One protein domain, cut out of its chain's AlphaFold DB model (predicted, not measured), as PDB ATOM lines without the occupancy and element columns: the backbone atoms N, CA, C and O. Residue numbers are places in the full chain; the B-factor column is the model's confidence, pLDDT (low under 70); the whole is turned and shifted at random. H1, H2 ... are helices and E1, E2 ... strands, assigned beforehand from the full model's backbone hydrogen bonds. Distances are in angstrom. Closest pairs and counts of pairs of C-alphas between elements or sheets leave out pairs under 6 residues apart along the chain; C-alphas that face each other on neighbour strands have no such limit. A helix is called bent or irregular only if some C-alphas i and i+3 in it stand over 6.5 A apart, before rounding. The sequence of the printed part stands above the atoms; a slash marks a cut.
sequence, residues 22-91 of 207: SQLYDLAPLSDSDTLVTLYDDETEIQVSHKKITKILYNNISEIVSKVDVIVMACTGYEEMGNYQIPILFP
ATOM      1  N   SER A  22     114.866 166.998 143.770       91.00
ATOM      2  CA  SER A  22     115.545 167.842 142.777       91.00
ATOM      3  C   SER A  22     116.944 168.307 143.195       91.00
ATOM      4  O   SER A  22     117.719 168.723 142.339       91.00
ATOM      5  N   GLN A  23     117.274 168.237 144.486       92.44
ATOM      6  CA  GLN A  23     118.552 168.665 145.059       92.44
ATOM      7  C   GLN A  23     119.534 167.498 145.238       92.44
ATOM      8  O   GLN A  23     120.705 167.727 145.535       92.44
ATOM      9  N   LEU A  24     119.102 166.248 145.026       91.38
ATOM     10  CA  LEU A  24     119.970 165.071 145.155       91.38
ATOM     11  C   LEU A  24     121.160 165.116 144.189       91.38
ATOM     12  O   LEU A  24     122.258 164.695 144.546       91.38
ATOM     13  N   TYR A  25     120.975 165.697 142.998       91.38
ATOM     14  CA  TYR A  25     122.063 165.901 142.038       91.38
ATOM     15  C   TYR A  25     123.216 166.721 142.636       91.38
ATOM     16  O   TYR A  25     124.388 166.396 142.435       91.38
ATOM     17  N   ASP A  26     122.903 167.734 143.449       93.38
ATOM     18  CA  ASP A  26     123.917 168.568 144.096       93.38
ATOM     19  C   ASP A  26     124.714 167.791 145.144       93.38
ATOM     20  O   ASP A  26     125.842 168.172 145.461       93.38
ATOM     21  N   LEU A  27     124.179 166.675 145.645       94.19
ATOM     22  CA  LEU A  27     124.835 165.784 146.595       94.19
ATOM     23  C   LEU A  27     125.638 164.668 145.934       94.19
ATOM     24  O   LEU A  27     126.268 163.914 146.665       94.19
ATOM     25  N   ALA A  28     125.701 164.587 144.601       92.50
ATOM     26  CA  ALA A  28     126.448 163.536 143.911       92.50
ATOM     27  C   ALA A  28     127.915 163.434 144.403       92.50
ATOM     28  O   ALA A  28     128.527 164.487 144.681       92.50
ATOM     29  N   PRO A  29     128.476 162.209 144.513       89.75
ATOM     30  CA  PRO A  29     129.869 161.980 144.897       89.75
ATOM     31  C   PRO A  29     130.859 162.764 144.037       89.75
ATOM     32  O   PRO A  29     130.646 162.964 142.840       89.75
ATOM     33  N   LEU A  30     131.955 163.224 144.645       89.00
ATOM     34  CA  LEU A  30     133.028 163.924 143.929       89.00
ATOM     35  C   LEU A  30     134.061 162.960 143.319       89.00
ATOM     36  O   LEU A  30     134.775 163.334 142.390       89.00
ATOM     37  N   SER A  31     134.153 161.748 143.862       86.12
ATOM     38  CA  SER A  31     135.029 160.645 143.451       86.12
ATOM     39  C   SER A  31     134.537 159.345 144.093       86.12
ATOM     40  O   SER A  31     133.781 159.402 145.062       86.12
ATOM     41  N   ASP A  32     135.029 158.189 143.639       77.94
ATOM     42  CA  ASP A  32     134.678 156.886 144.232       77.94
ATOM     43  C   ASP A  32     135.001 156.817 145.735       77.94
ATOM     44  O   ASP A  32     134.224 156.298 146.532       77.94
ATOM     45  N   SER A  33     136.117 157.427 146.144       77.31
ATOM     46  CA  SER A  33     136.542 157.528 147.547       77.31
ATOM     47  C   SER A  33     135.703 158.485 148.406       77.31
ATOM     48  O   SER A  33     135.820 158.468 149.632       77.31
ATOM     49  N   ASP A  34     134.880 159.329 147.781       82.56
ATOM     50  CA  ASP A  34     133.943 160.249 148.433       82.56
ATOM     51  C   ASP A  34     132.506 159.701 148.404       82.56
ATOM     52  O   ASP A  34     131.587 160.364 148.874       82.56
ATOM     53  N   THR A  35     132.281 158.500 147.872       82.12
ATOM     54  CA  THR A  35     130.947 157.908 147.766       82.12
ATOM     55  C   THR A  35     130.482 157.321 149.097       82.12
ATOM     56  O   THR A  35     131.123 156.444 149.672       82.12
ATOM     57  N   LEU A  36     129.311 157.760 149.555       80.31
ATOM     58  CA  LEU A  36     128.548 157.165 150.646       80.31
ATOM     59  C   LEU A  36     127.228 156.621 150.094       80.31
ATOM     60  O   LEU A  36     126.518 157.321 149.374       80.31
ATOM     61  N   VAL A  37     126.912 155.377 150.442       77.56
ATOM     62  CA  VAL A  37     125.648 154.720 150.086       77.56
ATOM     63  C   VAL A  37     124.684 154.858 151.261       77.56
ATOM     64  O   VAL A  37     125.066 154.609 152.405       77.56
ATOM     65  N   THR A  38     123.455 155.289 150.993       82.00
ATOM     66  CA  THR A  38     122.410 155.477 152.010       82.00
ATOM     67  C   THR A  38     121.027 155.288 151.403       82.00
ATOM     68  O   THR A  38     120.877 155.298 150.185       82.00
ATOM     69  N   LEU A  39     120.015 155.154 152.255       84.19
ATOM     70  CA  LEU A  39     118.613 155.204 151.853       84.19
ATOM     71  C   LEU A  39     118.105 156.650 151.894       84.19
ATOM     72  O   LEU A  39     118.504 157.422 152.772       84.19
ATOM     73  N   TYR A  40     117.249 156.999 150.938       89.31
ATOM     74  CA  TYR A  40     116.411 158.194 150.969       89.31
ATOM     75  C   TYR A  40     115.071 157.893 151.664       89.31
ATOM     76  O   TYR A  40     114.803 156.753 152.048       89.31
ATOM     77  N   ASP A  41     114.231 158.910 151.840       84.75
ATOM     78  CA  ASP A  41     112.979 158.833 152.607       84.75
ATOM     79  C   ASP A  41     111.977 157.807 152.046       84.75
ATOM     80  O   ASP A  41     111.135 157.290 152.777       84.75
ATOM     81  N   ASP A  42     112.067 157.507 150.749       86.25
ATOM     82  CA  ASP A  42     111.256 156.512 150.044       86.25
ATOM     83  C   ASP A  42     111.920 155.124 149.967       86.25
ATOM     84  O   ASP A  42     111.533 154.299 149.143       86.25
ATOM     85  N   GLU A  43     112.923 154.878 150.818       83.19
ATOM     86  CA  GLU A  43     113.739 153.657 150.873       83.19
ATOM     87  C   GLU A  43     114.588 153.405 149.615       83.19
ATOM     88  O   GLU A  43     115.216 152.352 149.483       83.19
ATOM     89  N   THR A  44     114.681 154.376 148.702       84.81
ATOM     90  CA  THR A  44     115.571 154.265 147.544       84.81
ATOM     91  C   THR A  44     117.024 154.353 147.990       84.81
ATOM     92  O   THR A  44     117.434 155.316 148.641       84.81
ATOM     93  N   GLU A  45     117.834 153.375 147.591       84.56
ATOM     94  CA  GLU A  45     119.282 153.454 147.750       84.56
ATOM     95  C   GLU A  45     119.865 154.515 146.806       84.56
ATOM     96  O   GLU A  45     119.665 154.482 145.590       84.56
ATOM     97  N   ILE A  46     120.610 155.462 147.372       87.69
ATOM     98  CA  ILE A  46     121.272 156.543 146.646       87.69
ATOM     99  C   ILE A  46     122.749 156.639 147.027       87.69
ATOM    100  O   ILE A  46     123.182 156.221 148.104       87.69
ATOM    101  N   GLN A  47     123.525 157.254 146.137       86.12
ATOM    102  CA  GLN A  47     124.927 157.582 146.370       86.12
ATOM    103  C   GLN A  47     125.096 159.087 146.541       86.12
ATOM    104  O   GLN A  47     124.661 159.875 145.701       86.12
ATOM    105  N   VAL A  48     125.763 159.481 147.619       90.75
ATOM    106  CA  VAL A  48     125.998 160.880 147.981       90.75
ATOM    107  C   VAL A  48     127.459 161.108 148.351       90.75
ATOM    108  O   VAL A  48     128.161 160.204 148.792       90.75
ATOM    109  N   SER A  49     127.930 162.337 148.177       90.88
ATOM    110  CA  SER A  49     129.259 162.780 148.589       90.88
ATOM    111  C   SER A  49     129.352 162.799 150.108       90.88
ATOM    112  O   SER A  49     128.677 163.602 150.761       90.88
ATOM    113  N   HIS A  50     130.246 161.987 150.666       87.31
ATOM    114  CA  HIS A  50     130.585 161.996 152.079       87.31
ATOM    115  C   HIS A  50     130.902 163.424 152.526       87.31
ATOM    116  O   HIS A  50     130.268 163.929 153.447       87.31
ATOM    117  N   LYS A  51     131.772 164.141 151.801       88.38
ATOM    118  CA  LYS A  51     132.153 165.526 152.117       88.38
ATOM    119  C   LYS A  51     130.976 166.505 152.137       88.38
ATOM    120  O   LYS A  51     130.954 167.402 152.986       88.38
ATOM    121  N   LYS A  52     130.032 166.405 151.196       92.25
ATOM    122  CA  LYS A  52     128.859 167.299 151.158       92.25
ATOM    123  C   LYS A  52     127.887 166.973 152.289       92.25
ATOM    124  O   LYS A  52     127.441 167.896 152.967       92.25
ATOM    125  N   ILE A  53     127.645 165.689 152.549       91.50
ATOM    126  CA  ILE A  53     126.818 165.239 153.672       91.50
ATOM    127  C   ILE A  53     127.418 165.683 155.008       91.50
ATOM    128  O   ILE A  53     126.688 166.212 155.843       91.50
ATOM    129  N   THR A  54     128.739 165.582 155.201       89.19
ATOM    130  CA  THR A  54     129.392 166.041 156.438       89.19
ATOM    131  C   THR A  54     129.079 167.510 156.724       89.19
ATOM    132  O   THR A  54     128.783 167.862 157.860       89.19
ATOM    133  N   LYS A  55     129.076 168.382 155.704       88.38
ATOM    134  CA  LYS A  55     128.722 169.804 155.881       88.38
ATOM    135  C   LYS A  55     127.284 170.001 156.356       88.38
ATOM    136  O   LYS A  55     127.041 170.872 157.185       88.38
ATOM    137  N   ILE A  56     126.344 169.211 155.841       91.81
ATOM    138  CA  ILE A  56     124.945 169.257 156.283       91.81
ATOM    139  C   ILE A  56     124.843 168.779 157.733       91.81
ATOM    140  O   ILE A  56     124.219 169.446 158.554       91.81
ATOM    141  N   LEU A  57     125.530 167.685 158.074       90.44
ATOM    142  CA  LEU A  57     125.571 167.155 159.437       90.44
ATOM    143  C   LEU A  57     126.152 168.165 160.437       90.44
ATOM    144  O   LEU A  57     125.603 168.307 161.524       90.44
ATOM    145  N   TYR A  58     127.191 168.924 160.070       87.81
ATOM    146  CA  TYR A  58     127.708 170.017 160.906       87.81
ATOM    147  C   TYR A  58     126.623 171.052 161.246       87.81
ATOM    148  O   TYR A  58     126.499 171.452 162.407       87.81
ATOM    149  N   ASN A  59     125.820 171.457 160.258       88.56
ATOM    150  CA  ASN A  59     124.718 172.396 160.467       88.56
ATOM    151  C   ASN A  59     123.621 171.782 161.347       88.56
ATOM    152  O   ASN A  59     123.220 172.404 162.328       88.56
ATOM    153  N   ASN A  60     123.201 170.547 161.063       91.31
ATOM    154  CA  ASN A  60     122.217 169.832 161.880       91.31
ATOM    155  C   ASN A  60     122.664 169.738 163.344       91.31
ATOM    156  O   ASN A  60     121.893 170.060 164.246       91.31
ATOM    157  N   ILE A  61     123.929 169.378 163.588       90.50
ATOM    158  CA  ILE A  61     124.496 169.325 164.939       90.50
ATOM    159  C   ILE A  61     124.387 170.691 165.617       90.50
ATOM    160  O   ILE A  61     123.901 170.768 166.742       90.50
ATOM    161  N   SER A  62     124.765 171.779 164.940       88.94
ATOM    162  CA  SER A  62     124.672 173.130 165.514       88.94
ATOM    163  C   SER A  62     123.248 173.553 165.903       88.94
ATOM    164  O   SER A  62     123.084 174.325 166.846       88.94
ATOM    165  N   GLU A  63     122.216 173.028 165.231       90.00
ATOM    166  CA  GLU A  63     120.807 173.323 165.530       90.00
ATOM    167  C   GLU A  63     120.285 172.577 166.773       90.00
ATOM    168  O   GLU A  63     119.355 173.054 167.439       90.00
ATOM    169  N   ILE A  64     120.855 171.403 167.076       90.62
ATOM    170  CA  ILE A  64     120.374 170.508 168.141       90.62
ATOM    171  C   ILE A  64     121.271 170.482 169.380       90.62
ATOM    172  O   ILE A  64     120.799 170.105 170.447       90.62
ATOM    173  N   VAL A  65     122.536 170.906 169.268       90.69
ATOM    174  CA  VAL A  65     123.561 170.765 170.321       90.69
ATOM    175  C   VAL A  65     123.165 171.393 171.661       90.69
ATOM    176  O   VAL A  65     123.593 170.929 172.706       90.69
ATOM    177  N   SER A  66     122.328 172.435 171.659       90.44
ATOM    178  CA  SER A  66     121.860 173.102 172.882       90.44
ATOM    179  C   SER A  66     120.651 172.432 173.545       90.44
ATOM    180  O   SER A  66     120.201 172.897 174.591       90.44
ATOM    181  N   LYS A  67     120.093 171.383 172.929       91.38
ATOM    182  CA  LYS A  67     118.839 170.728 173.339       91.38
ATOM    183  C   LYS A  67     119.029 169.280 173.793       91.38
ATOM    184  O   LYS A  67     118.039 168.635 174.117       91.38
ATOM    185  N   VAL A  68     120.254 168.759 173.754       92.88
ATOM    186  CA  VAL A  68     120.560 167.350 174.031       92.88
ATOM    187  C   VAL A  68     121.812 167.234 174.897       92.88
ATOM    188  O   VAL A  68     122.695 168.086 174.825       92.88
ATOM    189  N   ASP A  69     121.903 166.171 175.695       92.25
ATOM    190  CA  ASP A  69     123.064 165.908 176.559       92.25
ATOM    191  C   ASP A  69     124.218 165.217 175.816       92.25
ATOM    192  O   ASP A  69     125.391 165.374 176.162       92.25
ATOM    193  N   VAL A  70     123.886 164.438 174.784       92.56
ATOM    194  CA  VAL A  70     124.826 163.674 173.960       92.56
ATOM    195  C   VAL A  70     124.295 163.564 172.535       92.56
ATOM    196  O   VAL A  70     123.090 163.445 172.316       92.56
ATOM    197  N   ILE A  71     125.195 163.573 171.554       93.00
ATOM    198  CA  ILE A  71     124.866 163.258 170.158       93.00
ATOM    199  C   ILE A  71     125.488 161.915 169.801       93.00
ATOM    200  O   ILE A  71     126.623 161.627 170.171       93.00
ATOM    201  N   VAL A  72     124.766 161.101 169.039       92.69
ATOM    202  CA  VAL A  72     125.286 159.863 168.456       92.69
ATOM    203  C   VAL A  72     125.268 160.016 166.947       92.69
ATOM    204  O   VAL A  72     124.212 160.228 166.355       92.69
ATOM    205  N   MET A  73     126.427 159.878 166.310       92.00
ATOM    206  CA  MET A  73     126.479 159.778 164.857       92.00
ATOM    207  C   MET A  73     125.945 158.410 164.455       92.00
ATOM    208  O   MET A  73     126.620 157.410 164.656       92.00
ATOM    209  N   ALA A  74     124.742 158.345 163.881       89.44
ATOM    210  CA  ALA A  74     124.097 157.095 163.462       89.44
ATOM    211  C   ALA A  74     124.749 156.456 162.211       89.44
ATOM    212  O   ALA A  74     124.079 155.985 161.300       89.44
ATOM    213  N   CYS A  75     126.081 156.445 162.150       87.25
ATOM    214  CA  CYS A  75     126.899 155.895 161.083       87.25
ATOM    215  C   CYS A  75     128.281 155.510 161.642       87.25
ATOM    216  O   CYS A  75     128.804 156.159 162.547       87.25
ATOM    217  N   THR A  76     128.894 154.463 161.093       86.62
ATOM    218  CA  THR A  76     130.249 154.014 161.453       86.62
ATOM    219  C   THR A  76     131.352 154.667 160.613       86.62
ATOM    220  O   THR A  76     132.515 154.603 160.994       86.62
ATOM    221  N   GLY A  77     131.004 155.322 159.502       83.50
ATOM    222  CA  GLY A  77     131.949 155.919 158.550       83.50
ATOM    223  C   GLY A  77     132.388 157.354 158.863       83.50
ATOM    224  O   GLY A  77     133.109 157.947 158.067       83.50
ATOM    225  N   TYR A  78     131.946 157.932 159.985       81.62
ATOM    226  CA  TYR A  78     132.394 159.249 160.440       81.62
ATOM    227  C   TYR A  78     133.426 159.088 161.540       81.62
ATOM    228  O   TYR A  78     133.192 158.389 162.527       81.62
ATOM    229  N   GLU A  79     134.561 159.746 161.356       69.06
ATOM    230  CA  GLU A  79     135.722 159.500 162.196       69.06
ATOM    231  C   GLU A  79     135.959 160.618 163.193       69.06
ATOM    232  O   GLU A  79     136.188 160.309 164.354       69.06
ATOM    233  N   GLU A  80     135.829 161.883 162.796       68.12
ATOM    234  CA  GLU A  80     135.950 163.014 163.712       68.12
ATOM    235  C   GLU A  80     135.179 164.222 163.182       68.12
ATOM    236  O   GLU A  80     135.301 164.620 162.021       68.12
ATOM    237  N   MET A  81     134.404 164.835 164.068       67.81
ATOM    238  CA  MET A  81     133.919 166.197 163.912       67.81
ATOM    239  C   MET A  81     134.222 166.904 165.237       67.81
ATOM    240  O   MET A  81     133.798 166.450 166.299       67.81
ATOM    241  N   GLY A  82     135.077 167.924 165.199       67.00
ATOM    242  CA  GLY A  82     135.691 168.495 166.402       67.00
ATOM    243  C   GLY A  82     134.979 169.733 166.954       67.00
ATOM    244  O   GLY A  82     134.223 170.398 166.252       67.00
ATOM    245  N   ASN A  83     135.329 170.088 168.197       67.44
ATOM    246  CA  ASN A  83     135.010 171.363 168.857       67.44
ATOM    247  C   ASN A  83     133.515 171.633 169.139       67.44
ATOM    248  O   ASN A  83     133.046 172.766 169.016       67.44
ATOM    249  N   TYR A  84     132.766 170.602 169.537       75.00
ATOM    250  CA  TYR A  84     131.375 170.754 169.973       75.00
ATOM    251  C   TYR A  84     131.249 170.985 171.478       75.00
ATOM    252  O   TYR A  84     132.109 170.595 172.262       75.00
ATOM    253  N   GLN A  85     130.146 171.627 171.871       82.94
ATOM    254  CA  GLN A  85     129.866 172.012 173.260       82.94
ATOM    255  C   GLN A  85     129.508 170.820 174.163       82.94
ATOM    256  O   GLN A  85     129.591 170.942 175.382       82.94
ATOM    257  N   ILE A  86     129.126 169.685 173.572       88.62
ATOM    258  CA  ILE A  86     128.733 168.450 174.259       88.62
ATOM    259  C   ILE A  86     129.430 167.239 173.616       88.62
ATOM    260  O   ILE A  86     129.914 167.347 172.482       88.62
ATOM    261  N   PRO A  87     129.463 166.077 174.292       89.94
ATOM    262  CA  PRO A  87     130.007 164.853 173.720       89.94
ATOM    263  C   PRO A  87     129.258 164.402 172.460       89.94
ATOM    264  O   PRO A  87     128.026 164.374 172.418       89.94
ATOM    265  N   ILE A  88     130.025 163.979 171.454       91.38
ATOM    266  CA  ILE A  88     129.514 163.273 170.278       91.38
ATOM    267  C   ILE A  88     130.138 161.883 170.238       91.38
ATOM    268  O   ILE A  88     131.362 161.739 170.232       91.38
ATOM    269  N   LEU A  89     129.295 160.856 170.215       92.38
ATOM    270  CA  LEU A  89     129.699 159.469 170.066       92.38
ATOM    271  C   LEU A  89     129.806 159.110 168.585       92.38
ATOM    272  O   LEU A  89     128.861 159.296 167.816       92.38
ATOM    273  N   PHE A  90     130.948 158.535 168.216       93.44
ATOM    274  CA  PHE A  90     131.211 157.982 166.889       93.44
ATOM    275  C   PHE A  90     131.269 156.451 166.998       93.44
ATOM    276  O   PHE A  90     132.304 155.916 167.408       93.44
ATOM    277  N   PRO A  91     130.188 155.724 166.649       93.94
ATOM    278  CA  PRO A  91     130.104 154.266 166.788       93.94
ATOM    279  C   PRO A  91     131.280 153.504 166.178       93.94
ATOM    280  O   PRO A  91     131.791 152.559 166.786       93.94
TER     281      PRO A  91
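This is residues 22 to 91 of the 207 residues of an uncharacterized protein of Dehalococcoidia bacterium (UniProt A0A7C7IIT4). A small two-strand hairpin, E1 and E2, makes one end of the domain, with the short helix H1 packed on E2 through residues 24 to 27. The longer helix H2 leads away from the hairpin, and a long stretch without a named element, residues 65 to 91, loops round at the far end of H2 and folds back toward the hairpin. The printed part has 70 residues, with two named helices and two named strands in the order H1, E1, E2, H2; the sheet's order is E1 - E2, antiparallel. The class is mixed, helices and strands, with under half of the residues in named elements. The whole is only just compact, close to loose, with a radius of gyration of the C-alphas of 13.2 A and spans of 33 by 25 by 19 A.

E1, residues 35 to 39, and E2, residues 45 to 49, form a hairpin of antiparallel neighbours, with 143 degrees between their directions. C-alphas 37 and 47 face each other at 4.7 A. N 36 and O 48, at 2.8 A, and N 46 and O 38, also at 2.8 A, are within hydrogen-bond range. H1, residues 22 to 27, comes closest to E2 at the C-alphas of Leu 27 and Val 48, 5.2 A apart. H2, residues 50 to 64, follows E2 by a tight link with 0 residues between them. The closest C-alphas of E1 and H2 are those of Leu 36 and His 50, 5.4 A apart. H1 and H2 are close but not clearly touching, with the C-alphas of Leu 27 and Lys 52 the closest at 6.3 A. Their lines are only just about perpendicular, at 71 degrees. In H2 every O i to N i+4 pair is within hydrogen-bond range; in H1 0 of 2 are, beside 2 of 3 O i to N i+3 pairs.

E1 measures 13.3 A from first to last C-alpha and E2 13.7 A. H2 is the longest helix, 15 residues and 20.8 A, and ends with C-alpha 64 at (120.374, 170.508, 168.141). H1 begins with C-alpha 22 at (115.545, 167.842, 142.777) and is only just irregular: C-alphas 22 and 25 are 6.8 A apart. E1 begins with C-alpha 35 at (130.947, 157.908, 147.766).

The two C-alphas farthest apart are those of Asp 32 and Lys 67, at 35.9 A. The printed part has no cut. The links E1 to E2 and E2 to H2 are tight, and H1 to E1 is short. Within residues 65 to 91, residues 71 to 72 make a short parallel pairing with residues 88 to 89. The mean pLDDT of the printed part is 86.8, and residues 79 to 83 are under 70.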